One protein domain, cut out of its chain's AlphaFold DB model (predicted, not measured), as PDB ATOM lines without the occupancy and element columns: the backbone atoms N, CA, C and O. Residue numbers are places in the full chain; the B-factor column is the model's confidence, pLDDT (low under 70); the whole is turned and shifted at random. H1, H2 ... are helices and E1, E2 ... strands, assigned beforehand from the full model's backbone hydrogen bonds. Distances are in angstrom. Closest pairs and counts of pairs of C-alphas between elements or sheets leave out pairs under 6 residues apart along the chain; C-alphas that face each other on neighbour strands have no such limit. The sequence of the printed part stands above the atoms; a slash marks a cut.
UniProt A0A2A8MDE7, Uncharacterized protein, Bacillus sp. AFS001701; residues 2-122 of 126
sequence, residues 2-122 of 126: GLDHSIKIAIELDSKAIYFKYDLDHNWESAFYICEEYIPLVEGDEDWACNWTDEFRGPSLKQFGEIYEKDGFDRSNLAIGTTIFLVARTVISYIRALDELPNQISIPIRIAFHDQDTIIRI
ATOM      1  N   GLY A   2     187.664 233.698 299.422       84.81
ATOM      2  CA  GLY A   2     188.162 235.005 298.941       84.81
ATOM      3  C   GLY A   2     188.879 235.837 300.018       84.81
ATOM      4  O   GLY A   2     190.027 236.221 299.839       84.81
ATOM      5  N   LEU A   3     188.237 236.033 301.172       89.31
ATOM      6  CA  LEU A   3     188.754 236.882 302.252       89.31
ATOM      7  C   LEU A   3     190.062 236.354 302.880       89.31
ATOM      8  O   LEU A   3     191.049 237.085 302.960       89.31
ATOM      9  N   ASP A   4     190.108 235.068 303.243       90.56
ATOM     10  CA  ASP A   4     191.327 234.419 303.765       90.56
ATOM     11  C   ASP A   4     192.507 234.553 302.794       90.56
ATOM     12  O   ASP A   4     193.653 234.760 303.196       90.56
ATOM     13  N   HIS A   5     192.218 234.444 301.493       92.31
ATOM     14  CA  HIS A   5     193.222 234.554 300.448       92.31
ATOM     15  C   HIS A   5     193.765 235.981 300.323       92.31
ATOM     16  O   HIS A   5     194.984 236.126 300.261       92.31
ATOM     17  N   SER A   6     192.914 237.021 300.389       93.44
ATOM     18  CA  SER A   6     193.390 238.422 300.376       93.44
ATOM     19  C   SER A   6     194.321 238.705 301.525       93.44
ATOM     20  O   SER A   6     195.339 239.351 301.332       93.44
ATOM     21  N   ILE A   7     193.983 238.212 302.715       92.38
ATOM     22  CA  ILE A   7     194.788 238.450 303.911       92.38
ATOM     23  C   ILE A   7     196.152 237.801 303.751       92.38
ATOM     24  O   ILE A   7     197.167 238.435 304.018       92.38
ATOM     25  N   LYS A   8     196.187 236.559 303.261       92.62
ATOM     26  CA  LYS A   8     197.444 235.868 302.997       92.62
ATOM     27  C   LYS A   8     198.315 236.636 301.994       92.62
ATOM     28  O   LYS A   8     199.482 236.860 302.289       92.62
ATOM     29  N   ILE A   9     197.750 237.055 300.858       94.06
ATOM     30  CA  ILE A   9     198.492 237.805 299.832       94.06
ATOM     31  C   ILE A   9     198.970 239.153 300.381       94.06
ATOM     32  O   ILE A   9     200.140 239.486 300.235       94.06
ATOM     33  N   ALA A  10     198.105 239.904 301.064       93.81
ATOM     34  CA  ALA A  10     198.458 241.204 301.630       93.81
ATOM     35  C   ALA A  10     199.610 241.106 302.642       93.81
ATOM     36  O   ALA A  10     200.484 241.965 302.665       93.81
ATOM     37  N   ILE A  11     199.645 240.039 303.452       93.06
ATOM     38  CA  ILE A  11     200.765 239.768 304.365       93.06
ATOM     39  C   ILE A  11     202.040 239.428 303.582       93.06
ATOM     40  O   ILE A  11     203.111 239.926 303.920       93.06
ATOM     41  N   GLU A  12     201.947 238.584 302.550       94.38
ATOM     42  CA  GLU A  12     203.094 238.194 301.713       94.38
ATOM     43  C   GLU A  12     203.705 239.386 300.956       94.38
ATOM     44  O   GLU A  12     204.918 239.414 300.745       94.38
ATOM     45  N   LEU A  13     202.884 240.372 300.590       94.69
ATOM     46  CA  LEU A  13     203.285 241.573 299.856       94.69
ATOM     47  C   LEU A  13     203.593 242.791 300.753       94.69
ATOM     48  O   LEU A  13     203.902 243.853 300.222       94.69
ATOM     49  N   ASP A  14     203.522 242.667 302.086       93.62
ATOM     50  CA  ASP A  14     203.629 243.797 303.038       93.62
ATOM     51  C   ASP A  14     202.690 244.982 302.700       93.62
ATOM     52  O   ASP A  14     203.016 246.164 302.870       93.62
ATOM     53  N   SER A  15     201.496 244.665 302.201       94.06
ATOM     54  CA  SER A  15     200.499 245.641 301.759       94.06
ATOM     55  C   SER A  15     199.894 246.422 302.922       94.06
ATOM     56  O   SER A  15     199.870 245.970 304.071       94.06
ATOM     57  N   LYS A  16     199.382 247.618 302.623       94.88
ATOM     58  CA  LYS A  16     198.893 248.554 303.645       94.88
ATOM     59  C   LYS A  16     197.390 248.487 303.858       94.88
ATOM     60  O   LYS A  16     196.939 248.841 304.943       94.88
ATOM     61  N   ALA A  17     196.627 247.982 302.891       94.81
ATOM     62  CA  ALA A  17     195.203 247.722 303.060       94.81
ATOM     63  C   ALA A  17     194.683 246.646 302.100       94.81
ATOM     64  O   ALA A  17     195.302 246.323 301.088       94.81
ATOM     65  N   ILE A  18     193.507 246.115 302.426       94.88
ATOM     66  CA  ILE A  18     192.682 245.309 301.529       94.88
ATOM     67  C   ILE A  18     191.385 246.075 301.294       94.88
ATOM     68  O   ILE A  18     190.658 246.385 302.242       94.88
ATOM     69  N   TYR A  19     191.070 246.335 300.031       95.88
ATOM     70  CA  TYR A  19     189.827 246.976 299.628       95.88
ATOM     71  C   TYR A  19     188.921 245.970 298.917       95.88
ATOM     72  O   TYR A  19     189.271 245.406 297.886       95.88
ATOM     73  N   PHE A  20     187.747 245.716 299.488       96.38
ATOM     74  CA  PHE A  20     186.711 244.895 298.881       96.38
ATOM     75  C   PHE A  20     185.691 245.792 298.174       96.38
ATOM     76  O   PHE A  20     184.907 246.492 298.820       96.38
ATOM     77  N   LYS A  21     185.687 245.759 296.843       97.06
ATOM     78  CA  LYS A  21     184.734 246.508 296.018       97.06
ATOM     79  C   LYS A  21     183.670 245.570 295.482       97.06
ATOM     80  O   LYS A  21     183.996 244.464 295.057       97.06
ATOM     81  N   TYR A  22     182.424 246.019 295.443       97.19
ATOM     82  CA  TYR A  22     181.343 245.314 294.754       97.19
ATOM     83  C   TYR A  22     180.549 246.249 293.844       97.19
ATOM     84  O   TYR A  22     180.558 247.460 294.029       97.19
ATOM     85  N   ASP A  23     179.880 245.695 292.845       96.56
ATOM     86  CA  ASP A  23     179.212 246.462 291.801       96.56
ATOM     87  C   ASP A  23     177.698 246.223 291.827       96.56
ATOM     88  O   ASP A  23     177.230 245.114 291.569       96.56
ATOM     89  N   LEU A  24     176.928 247.260 292.164       95.81
ATOM     90  CA  LEU A  24     175.478 247.148 292.337       95.81
ATOM     91  C   LEU A  24     174.769 246.741 291.039       95.81
ATOM     92  O   LEU A  24     173.821 245.954 291.085       95.81
ATOM     93  N   ASP A  25     175.220 247.267 289.897       92.00
ATOM     94  CA  ASP A  25     174.552 247.100 288.605       92.00
ATOM     95  C   ASP A  25     175.200 246.027 287.720       92.00
ATOM     96  O   ASP A  25     174.609 245.589 286.731       92.00
ATOM     97  N   HIS A  26     176.346 245.498 288.151       93.75
ATOM     98  CA  HIS A  26     176.997 244.351 287.536       93.75
ATOM     99  C   HIS A  26     176.872 243.085 288.394       93.75
ATOM    100  O   HIS A  26     177.859 242.522 288.859       93.75
ATOM    101  N   ASN A  27     175.644 242.592 288.604       94.56
ATOM    102  CA  ASN A  27     175.367 241.324 289.306       94.56
ATOM    103  C   ASN A  27     175.922 241.225 290.744       94.56
ATOM    104  O   ASN A  27     176.135 240.111 291.249       94.56
ATOM    105  N   TRP A  28     176.163 242.355 291.419       96.38
ATOM    106  CA  TRP A  28     176.880 242.354 292.699       96.38
ATOM    107  C   TRP A  28     178.246 241.663 292.596       96.38
ATOM    108  O   TRP A  28     178.710 241.048 293.560       96.38
ATOM    109  N   GLU A  29     178.866 241.683 291.410       97.19
ATOM    110  CA  GLU A  29     180.222 241.189 291.226       97.19
ATOM    111  C   GLU A  29     181.164 241.965 292.132       97.19
ATOM    112  O   GLU A  29     180.978 243.153 292.385       97.19
ATOM    113  N   SER A  30     182.150 241.267 292.683       97.12
ATOM    114  CA  SER A  30     183.075 241.866 293.628       97.12
ATOM    115  C   SER A  30     184.501 241.430 293.368       97.12
ATOM    116  O   SER A  30     184.759 240.406 292.725       97.12
ATOM    117  N   ALA A  31     185.429 242.211 293.898       97.19
ATOM    118  CA  ALA A  31     186.851 241.945 293.852       97.19
ATOM    119  C   ALA A  31     187.520 242.420 295.142       97.19
ATOM    120  O   ALA A  31     187.030 243.315 295.836       97.19
ATOM    121  N   PHE A  32     188.642 241.787 295.452       96.94
ATOM    122  CA  PHE A  32     189.569 242.224 296.481       96.94
ATOM    123  C   PHE A  32     190.766 242.873 295.798       96.94
ATOM    124  O   PHE A  32     191.351 242.274 294.898       96.94
ATOM    125  N   TYR A  33     191.127 244.059 296.265       97.25
ATOM    126  CA  TYR A  33     192.279 244.832 295.826       97.25
ATOM    127  C   TYR A  33     193.285 244.904 296.968       97.25
ATOM    128  O   TYR A  33     192.918 245.182 298.114       97.25
ATOM    129  N   ILE A  34     194.544 244.613 296.660       97.06
ATOM    130  CA  ILE A  34     195.646 244.582 297.620       97.06
ATOM    131  C   ILE A  34     196.428 245.891 297.488       97.06
ATOM    132  O   ILE A  34     197.217 246.053 296.560       97.06
ATOM    133  N   CYS A  35     196.157 246.846 298.376       96.81
ATOM    134  CA  CYS A  35     196.575 248.239 298.225       96.81
ATOM    135  C   CYS A  35     197.976 248.499 298.796       96.81
ATOM    136  O   CYS A  35     198.312 248.053 299.901       96.81
ATOM    137  N   GLU A  36     198.778 249.266 298.055       95.06
ATOM    138  CA  GLU A  36     200.132 249.677 298.465       95.06
ATOM    139  C   GLU A  36     200.118 250.743 299.558       95.06
ATOM    140  O   GLU A  36     201.070 250.871 300.324       95.06
ATOM    141  N   GLU A  37     199.030 251.499 299.632       93.94
ATOM    142  CA  GLU A  37     198.868 252.640 300.519       93.94
ATOM    143  C   GLU A  37     197.571 252.512 301.318       93.94
ATOM    144  O   GLU A  37     196.651 251.772 300.961       93.94
ATOM    145  N   TYR A  38     197.515 253.225 302.438       93.06
ATOM    146  CA  TYR A  38     196.304 253.388 303.225       93.06
ATOM    147  C   TYR A  38     196.304 254.777 303.847       93.06
ATOM    148  O   TYR A  38     197.205 255.099 304.626       93.06
ATOM    149  N   ILE A  39     195.289 255.575 303.518       91.12
ATOM    150  CA  ILE A  39     195.112 256.922 304.059       91.12
ATOM    151  C   ILE A  39     193.935 256.919 305.058       91.12
ATOM    152  O   ILE A  39     192.823 256.483 304.718       91.12
ATOM    153  N   PRO A  40     194.145 257.368 306.312       86.19
ATOM    154  CA  PRO A  40     193.080 257.478 307.311       86.19
ATOM    155  C   PRO A  40     191.943 258.420 306.882       86.19
ATOM    156  O   PRO A  40     192.164 259.389 306.162       86.19
ATOM    157  N   LEU A  41     190.719 258.196 307.388       84.69
ATOM    158  CA  LEU A  41     189.543 259.006 307.008       84.69
ATOM    159  C   LEU A  41     189.726 260.512 307.232       84.69
ATOM    160  O   LEU A  41     189.222 261.310 306.446       84.69
ATOM    161  N   VAL A  42     190.435 260.902 308.294       84.06
ATOM    162  CA  VAL A  42     190.643 262.313 308.664       84.06
ATOM    163  C   VAL A  42     191.353 263.121 307.574       84.06
ATOM    164  O   VAL A  42     191.189 264.337 307.510       84.06
ATOM    165  N   GLU A  43     192.124 262.456 306.715       83.50
ATOM    166  CA  GLU A  43     192.857 263.093 305.622       83.50
ATOM    167  C   GLU A  43     191.974 263.301 304.380       83.50
ATOM    168  O   GLU A  43     192.293 264.143 303.545       83.50
ATOM    169  N   GLY A  44     190.825 262.616 304.296       81.38
ATOM    170  CA  GLY A  44     189.801 262.845 303.271       81.38
ATOM    171  C   GLY A  44     190.191 262.424 301.851       81.38
ATOM    172  O   GLY A  44     189.507 262.819 300.910       81.38
ATOM    173  N   ASP A  45     191.265 261.650 301.702       86.75
ATOM    174  CA  ASP A  45     191.759 261.132 300.427       86.75
ATOM    175  C   ASP A  45     191.551 259.611 300.366       86.75
ATOM    176  O   ASP A  45     191.999 258.862 301.240       86.75
ATOM    177  N   GLU A  46     190.820 259.153 299.350       88.12
ATOM    178  CA  GLU A  46     190.529 257.737 299.109       88.12
ATOM    179  C   GLU A  46     191.186 257.204 297.828       88.12
ATOM    180  O   GLU A  46     191.007 256.029 297.495       88.12
ATOM    181  N   ASP A  47     192.026 258.011 297.163       90.38
ATOM    182  CA  ASP A  47     192.744 257.630 295.940       90.38
ATOM    183  C   ASP A  47     193.716 256.462 296.187       90.38
ATOM    184  O   ASP A  47     194.055 255.724 295.259       90.38
ATOM    185  N   TRP A  48     194.098 256.209 297.447       92.12
ATOM    186  CA  TRP A  48     194.864 255.018 297.841       92.12
ATOM    187  C   TRP A  48     194.190 253.711 297.392       92.12
ATOM    188  O   TRP A  48     194.874 252.739 297.074       92.12
ATOM    189  N   ALA A  49     192.855 253.677 297.317       92.69
ATOM    190  CA  ALA A  49     192.106 252.503 296.873       92.69
ATOM    191  C   ALA A  49     192.215 252.260 295.356       92.69
ATOM    192  O   ALA A  49     191.833 251.191 294.876       92.69
ATOM    193  N   CYS A  50     192.753 253.226 294.602       91.25
ATOM    194  CA  CYS A  50     193.045 253.108 293.177       91.25
ATOM    195  C   CYS A  50     194.465 252.605 292.872       91.25
ATOM    196  O   CYS A  50     194.752 252.307 291.713       91.25
ATOM    197  N   ASN A  51     195.339 252.488 293.879       93.44
ATOM    198  CA  ASN A  51     196.693 251.960 293.721       93.44
ATOM    199  C   ASN A  51     196.843 250.596 294.421       93.44
ATOM    200  O   ASN A  51     196.908 250.506 295.650       93.44
ATOM    201  N   TRP A  52     196.891 249.517 293.635       96.12
ATOM    202  CA  TRP A  52     196.984 248.145 294.138       96.12
ATOM    203  C   TRP A  52     198.029 247.308 293.392       96.12
ATOM    204  O   TRP A  52     198.222 247.449 292.186       96.12
ATOM    205  N   THR A  53     198.672 246.389 294.116       95.31
ATOM    206  CA  THR A  53     199.672 245.448 293.576       95.31
ATOM    207  C   THR A  53     199.066 244.183 293.004       95.31
ATOM    208  O   THR A  53     199.679 243.535 292.159       95.31
ATOM    209  N   ASP A  54     197.902 243.790 293.511       96.12
ATOM    210  CA  ASP A  54     197.227 242.563 293.105       96.12
ATOM    211  C   ASP A  54     195.711 242.720 293.237       96.12
ATOM    212  O   ASP A  54     195.217 243.501 294.059       96.12
ATOM    213  N   GLU A  55     194.980 241.968 292.423       95.81
ATOM    214  CA  GLU A  55     193.527 241.895 292.464       95.81
ATOM    215  C   GLU A  55     193.051 240.465 292.239       95.81
ATOM    216  O   GLU A  55     193.624 239.689 291.472       95.81
ATOM    217  N   PHE A  56     191.935 240.111 292.862       93.00
ATOM    218  CA  PHE A  56     191.278 238.858 292.535       93.00
ATOM    219  C   PHE A  56     189.777 238.919 292.763       93.00
ATOM    220  O   PHE A  56     189.247 239.696 293.560       93.00
ATOM    221  N   ARG A  57     189.068 238.049 292.046       94.69
ATOM    222  CA  ARG A  57     187.607 238.003 292.070       94.69
ATOM    223  C   ARG A  57     187.084 237.544 293.428       94.69
ATOM    224  O   ARG A  57     187.495 236.513 293.961       94.69
ATOM    225  N   GLY A  58     186.124 238.297 293.941       93.19
ATOM    226  CA  GLY A  58     185.320 237.956 295.099       93.19
ATOM    227  C   GLY A  58     184.024 237.224 294.724       93.19
ATOM    228  O   GLY A  58     183.805 236.850 293.567       93.19
ATOM    229  N   PRO A  59     183.154 236.958 295.713       93.06
ATOM    230  CA  PRO A  59     181.839 236.375 295.467       93.06
ATOM    231  C   PRO A  59     180.924 237.344 294.703       93.06
ATOM    232  O   PRO A  59     180.986 238.550 294.897       93.06
ATOM    233  N   SER A  60     180.011 236.819 293.889       93.62
ATOM    234  CA  SER A  60     178.898 237.604 293.338       93.62
ATOM    235  C   SER A  60     177.593 237.251 294.043       93.62
ATOM    236  O   SER A  60     177.385 236.104 294.447       93.62
ATOM    237  N   LEU A  61     176.698 238.231 294.169       94.50
ATOM    238  CA  LEU A  61     175.334 238.040 294.666       94.50
ATOM    239  C   LEU A  61     174.348 238.348 293.538       94.50
ATOM    240  O   LEU A  61     173.621 239.332 293.589       94.50
ATOM    241  N   LYS A  62     174.310 237.491 292.513       95.50
ATOM    242  CA  LYS A  62     173.510 237.713 291.293       95.50
ATOM    243  C   LYS A  62     172.051 238.068 291.577       95.50
ATOM    244  O   LYS A  62     171.513 238.975 290.961       95.50
ATOM    245  N   GLN A  63     171.432 237.423 292.569       95.62
ATOM    246  CA  GLN A  63     170.052 237.719 292.961       95.62
ATOM    247  C   GLN A  63     169.872 239.139 293.522       95.62
ATOM    248  O   GLN A  63     168.774 239.680 293.446       95.62
ATOM    249  N   PHE A  64     170.912 239.750 294.099       96.38
ATOM    250  CA  PHE A  64     170.865 241.158 294.505       96.38
ATOM    251  C   PHE A  64     170.879 242.059 293.271       96.38
ATOM    252  O   PHE A  64     170.042 242.955 293.190       96.38
ATOM    253  N   GLY A  65     171.730 241.757 292.285       94.94
ATOM    254  CA  GLY A  65     171.717 242.425 290.980       94.94
ATOM    255  C   GLY A  65     170.349 242.336 290.297       94.94
ATOM    256  O   GLY A  65     169.785 243.355 289.926       94.94
ATOM    257  N   GLU A  66     169.735 241.149 290.254       94.94
ATOM    258  CA  GLU A  66     168.386 240.949 289.692       94.94
ATOM    259  C   GLU A  66     167.288 241.753 290.415       94.94
ATOM    260  O   GLU A  66     166.273 242.107 289.813       94.94
ATOM    261  N   ILE A  67     167.427 241.998 291.724       94.56
ATOM    262  CA  ILE A  67     166.500 242.859 292.474       94.56
ATOM    263  C   ILE A  67     166.761 244.324 292.125       94.56
ATOM    264  O   ILE A  67     165.812 245.058 291.860       94.56
ATOM    265  N   TYR A  68     168.028 244.731 292.102       94.81
ATOM    266  CA  TYR A  68     168.442 246.096 291.801       94.81
ATOM    267  C   TYR A  68     168.077 246.521 290.373       94.81
ATOM    268  O   TYR A  68     167.532 247.603 290.185       94.81
ATOM    269  N   GLU A  69     168.260 245.660 289.370       93.19
ATOM    270  CA  GLU A  69     167.923 245.945 287.966       93.19
ATOM    271  C   GLU A  69     166.437 246.283 287.743       93.19
ATOM    272  O   GLU A  69     166.101 246.991 286.792       93.19
ATOM    273  N   LYS A  70     165.533 245.803 288.612       91.25
ATOM    274  CA  LYS A  70     164.086 246.054 288.483       91.25
ATOM    275  C   LYS A  70     163.730 247.513 288.714       91.25
ATOM    276  O   LYS A  70     162.946 248.078 287.953       91.25
ATOM    277  N   ASP A  71     164.295 248.097 289.762       88.31
ATOM    278  CA  ASP A  71     163.889 249.408 290.265       88.31
ATOM    279  C   ASP A  71     165.001 250.466 290.123       88.31
ATOM    280  O   ASP A  71     164.721 251.666 290.131       88.31
ATOM    281  N   GLY A  72     166.249 250.043 289.912       89.19
ATOM    282  CA  GLY A  72     167.439 250.889 289.911       89.19
ATOM    283  C   GLY A  72     167.803 251.403 291.306       89.19
ATOM    284  O   GLY A  72     167.262 250.956 292.313       89.19
ATOM    285  N   PHE A  73     168.714 252.376 291.354       90.31
ATOM    286  CA  PHE A  73     169.223 252.939 292.606       90.31
ATOM    287  C   PHE A  73     168.136 253.654 293.429       90.31
ATOM    288  O   PHE A  73     167.862 253.266 294.565       90.31
ATOM    289  N   ASP A  74     167.481 254.666 292.849       94.00
ATOM    290  CA  ASP A  74     166.613 255.609 293.572       94.00
ATOM    291  C   ASP A  74     165.353 256.046 292.798       94.00
ATOM    292  O   ASP A  74     164.697 257.027 293.150       94.00
ATOM    293  N   ARG A  75     164.950 255.303 291.758       93.06
ATOM    294  CA  ARG A  75     163.838 255.708 290.868       93.06
ATOM    295  C   ARG A  75     162.460 255.723 291.542       93.06
ATOM    296  O   ARG A  75     161.493 256.219 290.964       93.06
ATOM    297  N   SER A  76     162.336 255.146 292.736       95.81
ATOM    298  CA  SER A  76     161.122 255.159 293.555       95.81
ATOM    299  C   SER A  76     161.454 254.955 295.037       95.81
ATOM    300  O   SER A  76     162.532 254.476 295.377       95.81
ATOM    301  N   ASN A  77     160.504 255.228 295.939       97.19
ATOM    302  CA  ASN A  77     160.672 254.911 297.366       97.19
ATOM    303  C   ASN A  77     160.923 253.414 297.617       97.19
ATOM    304  O   ASN A  77     161.607 253.061 298.575       97.19
ATOM    305  N   LEU A  78     160.372 252.542 296.762       96.06
ATOM    306  CA  LEU A  78     160.659 251.112 296.809       96.06
ATOM    307  C   LEU A  78     162.123 250.851 296.436       96.06
ATOM    308  O   LEU A  78     162.795 250.165 297.196       96.06
ATOM    309  N   ALA A  79     162.610 251.458 295.345       96.44
ATOM    310  CA  ALA A  79     164.000 251.363 294.886       96.44
ATOM    311  C   ALA A  79     164.994 251.808 295.968       96.44
ATOM    312  O   ALA A  79     165.933 251.096 296.298       96.44
ATOM    313  N   ILE A  80     164.729 252.960 296.593       96.62
ATOM    314  CA  ILE A  80     165.546 253.485 297.691       96.62
ATOM    315  C   ILE A  80     165.592 252.468 298.839       96.62
ATOM    316  O   ILE A  80     166.663 252.127 299.340       96.62
ATOM    317  N   GLY A  81     164.428 251.951 299.251       97.25
ATOM    318  CA  GLY A  81     164.335 250.990 300.348       97.25
ATOM    319  C   GLY A  81     165.040 249.664 300.054       97.25
ATOM    320  O   GLY A  81     165.742 249.140 300.920       97.25
ATOM    321  N   THR A  82     164.881 249.121 298.844       96.81
ATOM    322  CA  THR A  82     165.537 247.875 298.434       96.81
ATOM    323  C   THR A  82     167.041 248.071 298.298       96.81
ATOM    324  O   THR A  82     167.783 247.297 298.897       96.81
ATOM    325  N   THR A  83     167.508 249.125 297.626       96.12
ATOM    326  CA  THR A  83     168.940 249.436 297.474       96.12
ATOM    327  C   THR A  83     169.633 249.583 298.829       96.12
ATOM    328  O   THR A  83     170.637 248.909 299.073       96.12
ATOM    329  N   ILE A  84     169.066 250.366 299.757       96.44
ATOM    330  CA  ILE A  84     169.609 250.511 301.119       96.44
ATOM    331  C   ILE A  84     169.690 249.152 301.819       96.44
ATOM    332  O   ILE A  84     170.711 248.825 302.427       96.44
ATOM    333  N   PHE A  85     168.630 248.343 301.733       97.31
ATOM    334  CA  PHE A  85     168.608 247.024 302.358       97.31
ATOM    335  C   PHE A  85     169.681 246.090 301.782       97.31
ATOM    336  O   PHE A  85     170.371 245.420 302.551       97.31
ATOM    337  N   LEU A  86     169.842 246.046 300.456       97.19
ATOM    338  CA  LEU A  86     170.827 245.191 299.793       97.19
ATOM    339  C   LEU A  86     172.257 245.604 300.165       97.19
ATOM    340  O   LEU A  86     173.031 244.755 300.606       97.19
ATOM    341  N   VAL A  87     172.575 246.902 300.090       96.62
ATOM    342  CA  VAL A  87     173.874 247.463 300.507       96.62
ATOM    343  C   VAL A  87     174.170 247.125 301.969       96.62
ATOM    344  O   VAL A  87     175.209 246.534 302.276       96.62
ATOM    345  N   ALA A  88     173.234 247.406 302.882       96.81
ATOM    346  CA  ALA A  88     173.400 247.096 304.301       96.81
ATOM    347  C   ALA A  88     173.601 245.590 304.534       96.81
ATOM    348  O   ALA A  88     174.461 245.181 305.316       96.81
ATOM    349  N   ARG A  89     172.844 244.738 303.833       97.31
ATOM    350  CA  ARG A  89     172.967 243.282 303.947       97.31
ATOM    351  C   ARG A  89     174.323 242.787 303.451       97.31
ATOM    352  O   ARG A  89     174.866 241.874 304.080       97.31
ATOM    353  N   THR A  90     174.875 243.365 302.385       96.75
ATOM    354  CA  THR A  90     176.229 243.066 301.895       96.75
ATOM    355  C   THR A  90     177.278 243.444 302.933       96.75
ATOM    356  O   THR A  90     178.045 242.576 303.348       96.75
ATOM    357  N   VAL A  91     177.246 244.684 303.434       95.88
ATOM    358  CA  VAL A  91     178.201 245.174 304.442       95.88
ATOM    359  C   VAL A  91     178.152 244.319 305.707       95.88
ATOM    360  O   VAL A  91     179.175 243.788 306.124       95.88
ATOM    361  N   ILE A  92     176.969 244.077 306.275       95.25
ATOM    362  CA  ILE A  92     176.825 243.257 307.489       95.25
ATOM    363  C   ILE A  92     177.270 241.806 307.262       95.25
ATOM    364  O   ILE A  92     177.837 241.190 308.161       95.25
ATOM    365  N   SER A  93     177.027 241.232 306.079       94.56
ATOM    366  CA  SER A  93     177.521 239.880 305.772       94.56
ATOM    367  C   SER A  93     179.044 239.838 305.731       94.56
ATOM    368  O   SER A  93     179.636 238.879 306.216       94.56
ATOM    369  N   TYR A  94     179.661 240.879 305.177       93.38
ATOM    370  CA  TYR A  94     181.107 240.995 305.100       93.38
ATOM    371  C   TYR A  94     181.743 241.201 306.482       93.38
ATOM    372  O   TYR A  94     182.689 240.497 306.813       93.38
ATOM    373  N   ILE A  95     181.168 242.068 307.326       91.44
ATOM    374  CA  ILE A  95     181.593 242.256 308.726       91.44
ATOM    375  C   ILE A  95     181.556 240.929 309.483       91.44
ATOM    376  O   ILE A  95     182.542 240.531 310.086       91.44
ATOM    377  N   ARG A  96     180.453 240.182 309.379       91.88
ATOM    378  CA  ARG A  96     180.347 238.872 310.031       91.88
ATOM    379  C   ARG A  96     181.398 237.876 309.543       91.88
ATOM    380  O   ARG A  96     181.877 237.080 310.335       91.88
ATOM    381  N   ALA A  97     181.742 237.913 308.255       90.94
ATOM    382  CA  ALA A  97     182.810 237.077 307.717       90.94
ATOM    383  C   ALA A  97     184.193 237.491 308.252       90.94
ATOM    384  O   ALA A  97     185.051 236.630 308.409       90.94
ATOM    385  N   LEU A  98     184.407 238.779 308.546       88.94
ATOM    386  CA  LEU A  98     185.617 239.267 309.213       88.94
ATOM    387  C   LEU A  98     185.682 238.823 310.680       88.94
ATOM    388  O   LEU A  98     186.745 238.411 311.129       88.94
ATOM    389  N   ASP A  99     184.557 238.852 311.399       87.88
ATOM    390  CA  ASP A  99     184.475 238.431 312.808       87.88
ATOM    391  C   ASP A  99     184.767 236.930 313.010       87.88
ATOM    392  O   ASP A  99     185.134 236.500 314.103       87.88
ATOM    393  N   GLU A 100     184.592 236.116 311.966       88.38
ATOM    394  CA  GLU A 100     184.921 234.684 311.977       88.38
ATOM    395  C   GLU A 100     186.432 234.413 311.841       88.38
ATOM    396  O   GLU A 100     186.878 233.274 312.018       88.38
ATOM    397  N   LEU A 101     187.235 235.439 311.541       83.88
ATOM    398  CA  LEU A 101     188.676 235.313 311.369       83.88
ATOM    399  C   LEU A 101     189.421 235.354 312.712       83.88
ATOM    400  O   LEU A 101     188.919 235.879 313.705       83.88
ATOM    401  N   PRO A 102     190.656 234.823 312.776       76.88
ATOM    402  CA  PRO A 102     191.473 234.917 313.981       76.88
ATOM    403  C   PRO A 102     191.692 236.382 314.399       76.88
ATOM    404  O   PRO A 102     191.969 237.226 313.549       76.88
ATOM    405  N   ASN A 103     191.652 236.657 315.710       63.84
ATOM    406  CA  ASN A 103     191.699 237.990 316.354       63.84
ATOM    407  C   ASN A 103     192.975 238.849 316.105       63.84
ATOM    408  O   ASN A 103     193.292 239.717 316.914       63.84
ATOM    409  N   GLN A 104     193.752 238.617 315.044       62.03
ATOM    410  CA  GLN A 104     195.037 239.285 314.783       62.03
ATOM    411  C   GLN A 104     195.244 239.678 313.313       62.03
ATOM    412  O   GLN A 104     196.347 239.561 312.782       62.03
ATOM    413  N   ILE A 105     194.210 240.175 312.638       74.19
ATOM    414  CA  ILE A 105     194.417 240.832 311.342       74.19
ATOM    415  C   ILE A 105     194.825 242.278 311.606       74.19
ATOM    416  O   ILE A 105     194.004 243.103 311.990       74.19
ATOM    417  N   SER A 106     196.110 242.577 311.417       81.81
ATOM    418  CA  SER A 106     196.665 243.926 311.586       81.81
ATOM    419  C   SER A 106     196.478 244.823 310.360       81.81
ATOM    420  O   SER A 106     196.751 246.016 310.437       81.81
ATOM    421  N   ILE A 107     196.066 244.255 309.224       89.00
ATOM    422  CA  ILE A 107     195.918 244.982 307.962       89.00
ATOM    423  C   ILE A 107     194.520 245.617 307.914       89.00
ATOM    424  O   ILE A 107     193.532 244.903 308.103       89.00
ATOM    425  N   PRO A 108     194.401 246.930 307.647       91.06
ATOM    426  CA  PRO A 108     193.130 247.581 307.359       91.06
ATOM    427  C   PRO A 108     192.342 246.859 306.260       91.06
ATOM    428  O   PRO A 108     192.813 246.710 305.136       91.06
ATOM    429  N   ILE A 109     191.114 246.445 306.578       91.81
ATOM    430  CA  ILE A 109     190.172 245.873 305.609       91.81
ATOM    431  C   ILE A 109     188.984 246.816 305.445       91.81
ATOM    432  O   ILE A 109     188.414 247.295 306.435       91.81
ATOM    433  N   ARG A 110     188.644 247.121 304.194       93.69
ATOM    434  CA  ARG A 110     187.694 248.167 303.811       93.69
ATOM    435  C   ARG A 110     186.711 247.660 302.760       93.69
ATOM    436  O   ARG A 110     187.042 246.752 302.005       93.69
ATOM    437  N   ILE A 111     185.507 248.231 302.717       95.81
ATOM    438  CA  ILE A 111     184.456 247.840 301.764       95.81
ATOM    439  C   ILE A 111     183.758 249.061 301.171       95.81
ATOM    440  O   ILE A 111     183.454 250.007 301.893       95.81
ATOM    441  N   ALA A 112     183.447 249.026 299.880       96.62
ATOM    442  CA  ALA A 112     182.534 249.981 299.256       96.62
ATOM    443  C   ALA A 112     181.897 249.389 297.994       96.62
ATOM    444  O   ALA A 112     182.421 248.422 297.435       96.62
ATOM    445  N   PHE A 113     180.781 249.957 297.543       96.06
ATOM    446  CA  PHE A 113     180.304 249.682 296.188       96.06
ATOM    447  C   PHE A 113     180.981 250.597 295.150       96.06
ATOM    448  O   PHE A 113     181.626 251.582 295.507       96.06
ATOM    449  N   HIS A 114     180.875 250.249 293.865       93.25
ATOM    450  CA  HIS A 114     181.373 251.060 292.751       93.25
ATOM    451  C   HIS A 114     180.769 252.471 292.769       93.25
ATOM    452  O   HIS A 114     179.560 252.606 292.887       93.25
ATOM    453  N   ASP A 115     181.606 253.505 292.661       89.44
ATOM    454  CA  ASP A 115     181.221 254.928 292.746       89.44
ATOM    455  C   ASP A 115     180.642 255.385 294.095       89.44
ATOM    456  O   ASP A 115     180.017 256.440 294.192       89.44
ATOM    457  N   GLN A 116     180.857 254.625 295.170       91.00
ATOM    458  CA  GLN A 116     180.561 255.118 296.508       91.00
ATOM    459  C   GLN A 116     181.559 256.222 296.899       91.00
ATOM    460  O   GLN A 116     182.757 255.964 296.954       91.00
ATOM    461  N   ASP A 117     181.054 257.408 297.257       84.88
ATOM    462  CA  ASP A 117     181.872 258.582 297.624       84.88
ATOM    463  C   ASP A 117     182.809 258.367 298.825       84.88
ATOM    464  O   ASP A 117     183.774 259.105 299.000       84.88
ATOM    465  N   THR A 118     182.483 257.438 299.726       87.75
ATOM    466  CA  THR A 118     183.278 257.185 300.937       87.75
ATOM    467  C   THR A 118     183.369 255.700 301.231       87.75
ATOM    468  O   THR A 118     182.346 255.027 301.396       87.75
ATOM    469  N   ILE A 119     184.586 255.194 301.385       92.25
ATOM    470  CA  ILE A 119     184.878 253.806 301.712       92.25
ATOM    471  C   ILE A 119     184.553 253.515 303.184       92.25
ATOM    472  O   ILE A 119     184.991 254.198 304.117       92.25
ATOM    473  N   ILE A 120     183.804 252.433 303.411       91.62
ATOM    474  CA  ILE A 120     183.375 252.014 304.748       91.62
ATOM    475  C   ILE A 120     184.553 251.379 305.489       91.62
ATOM    476  O   ILE A 120     185.204 250.439 305.011       91.62
ATOM    477  N   ARG A 121     184.787 251.869 306.709       87.06
ATOM    478  CA  ARG A 121     185.864 251.431 307.600       87.06
ATOM    479  C   ARG A 121     185.272 250.616 308.751       87.06
ATOM    480  O   ARG A 121     184.685 251.167 309.671       87.06
ATOM    481  N   ILE A 122     185.389 249.290 308.667       74.75
ATOM    482  CA  ILE A 122     184.691 248.347 309.563       74.75
ATOM    483  C   ILE A 122     185.266 248.321 310.993       74.75
ATOM    484  O   ILE A 122     184.538 247.995 311.920       74.75
TER     485      ILE A 122
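Overview. This is residues 2 to 122 of the 126 residues of an uncharacterized protein of Bacillus sp. AFS001701 (UniProt A0A2A8MDE7). A strongly twisted sheet of four strands has two helices, H1 and H4, over one face, and the long helix H4 runs on past the sheet to fold into a helical hairpin with H3, off the sheet. H1 covers part of E2 and E1, H4 runs along E4, and the small helix H2 only grazes the sheet. The printed part has 121 residues with four named helices and four named strands, in the order H1 E1 E2 H2 E3 H3 H4 E4. The mixed sheet runs E3 E2 E1 E4, E1 and E4 being parallel and the other neighbours antiparallel, and the class is mixed, helices and strands. The whole is compact, with a radius of gyration of the C-alphas of 14.8 A and spans of 44 by 30 by 23 A.

Arrangement. Start with H1, residues 2 to 12, which is on the sheet of E1, residues 17 to 22, E2, residues 30 to 35, E3, residues 52 to 57, and E4, residues 109 to 113, at a height of 8.7 A over the sheet. The closest C-alphas of H1 and E2, those of Ala 10 and Ile 34, are 5.9 A apart. E1 and E2 form a hairpin, with N 33 and O 19 at 2.8 A. E3 is antiparallel to E2, with N 34 and O 54 at 2.9 A, and E4 is parallel to E1, with N 20 and O 110 at 2.8 A. H2, residues 47 to 50, only grazes the sheet with residues 48 to 50. Next look at H3, residues 62 to 71, not on the sheet, and H4, residues 77 to 99: they touch and form a helical hairpin, at a shallow tilt of 22 degrees, opposite ways, the closest C-alphas, Asp 71 and Ala 79, being 5.0 A apart. H4 touches H3 with residues 78 to 86 alone. H4 is on the same face as H1, over E4 at a height of 10.2 A, and on the local plane its line and that of E4 stand at 18 degrees. Every O i to N i+4 pair is within hydrogen-bond range in H1 and H4, and 4 of 6 in H3; H2 is too short for such a pair.

Along the chain. Find C-alpha 2 at (188.162, 235.005, 298.941), where H1 begins its 15.5 A. E1 spans 16.3 A, E2 15.6 A, H2 5.3 A, E3 14.0 A and H3 15.2 A. H4 runs 32.8 A from C-alpha 77 at (160.672, 254.911, 297.366), and E4 ends its 14.2 A at C-alpha 113, (180.304, 249.682, 296.188).

Size, cuts and confidence. The C-alphas farthest apart, Glu 12 and Ser 76, are 46.0 A apart. The printed part has no cut, and the link from E2 to H2, 11 residues, is long. Confidence is low, under 70, at residues 103 to 104.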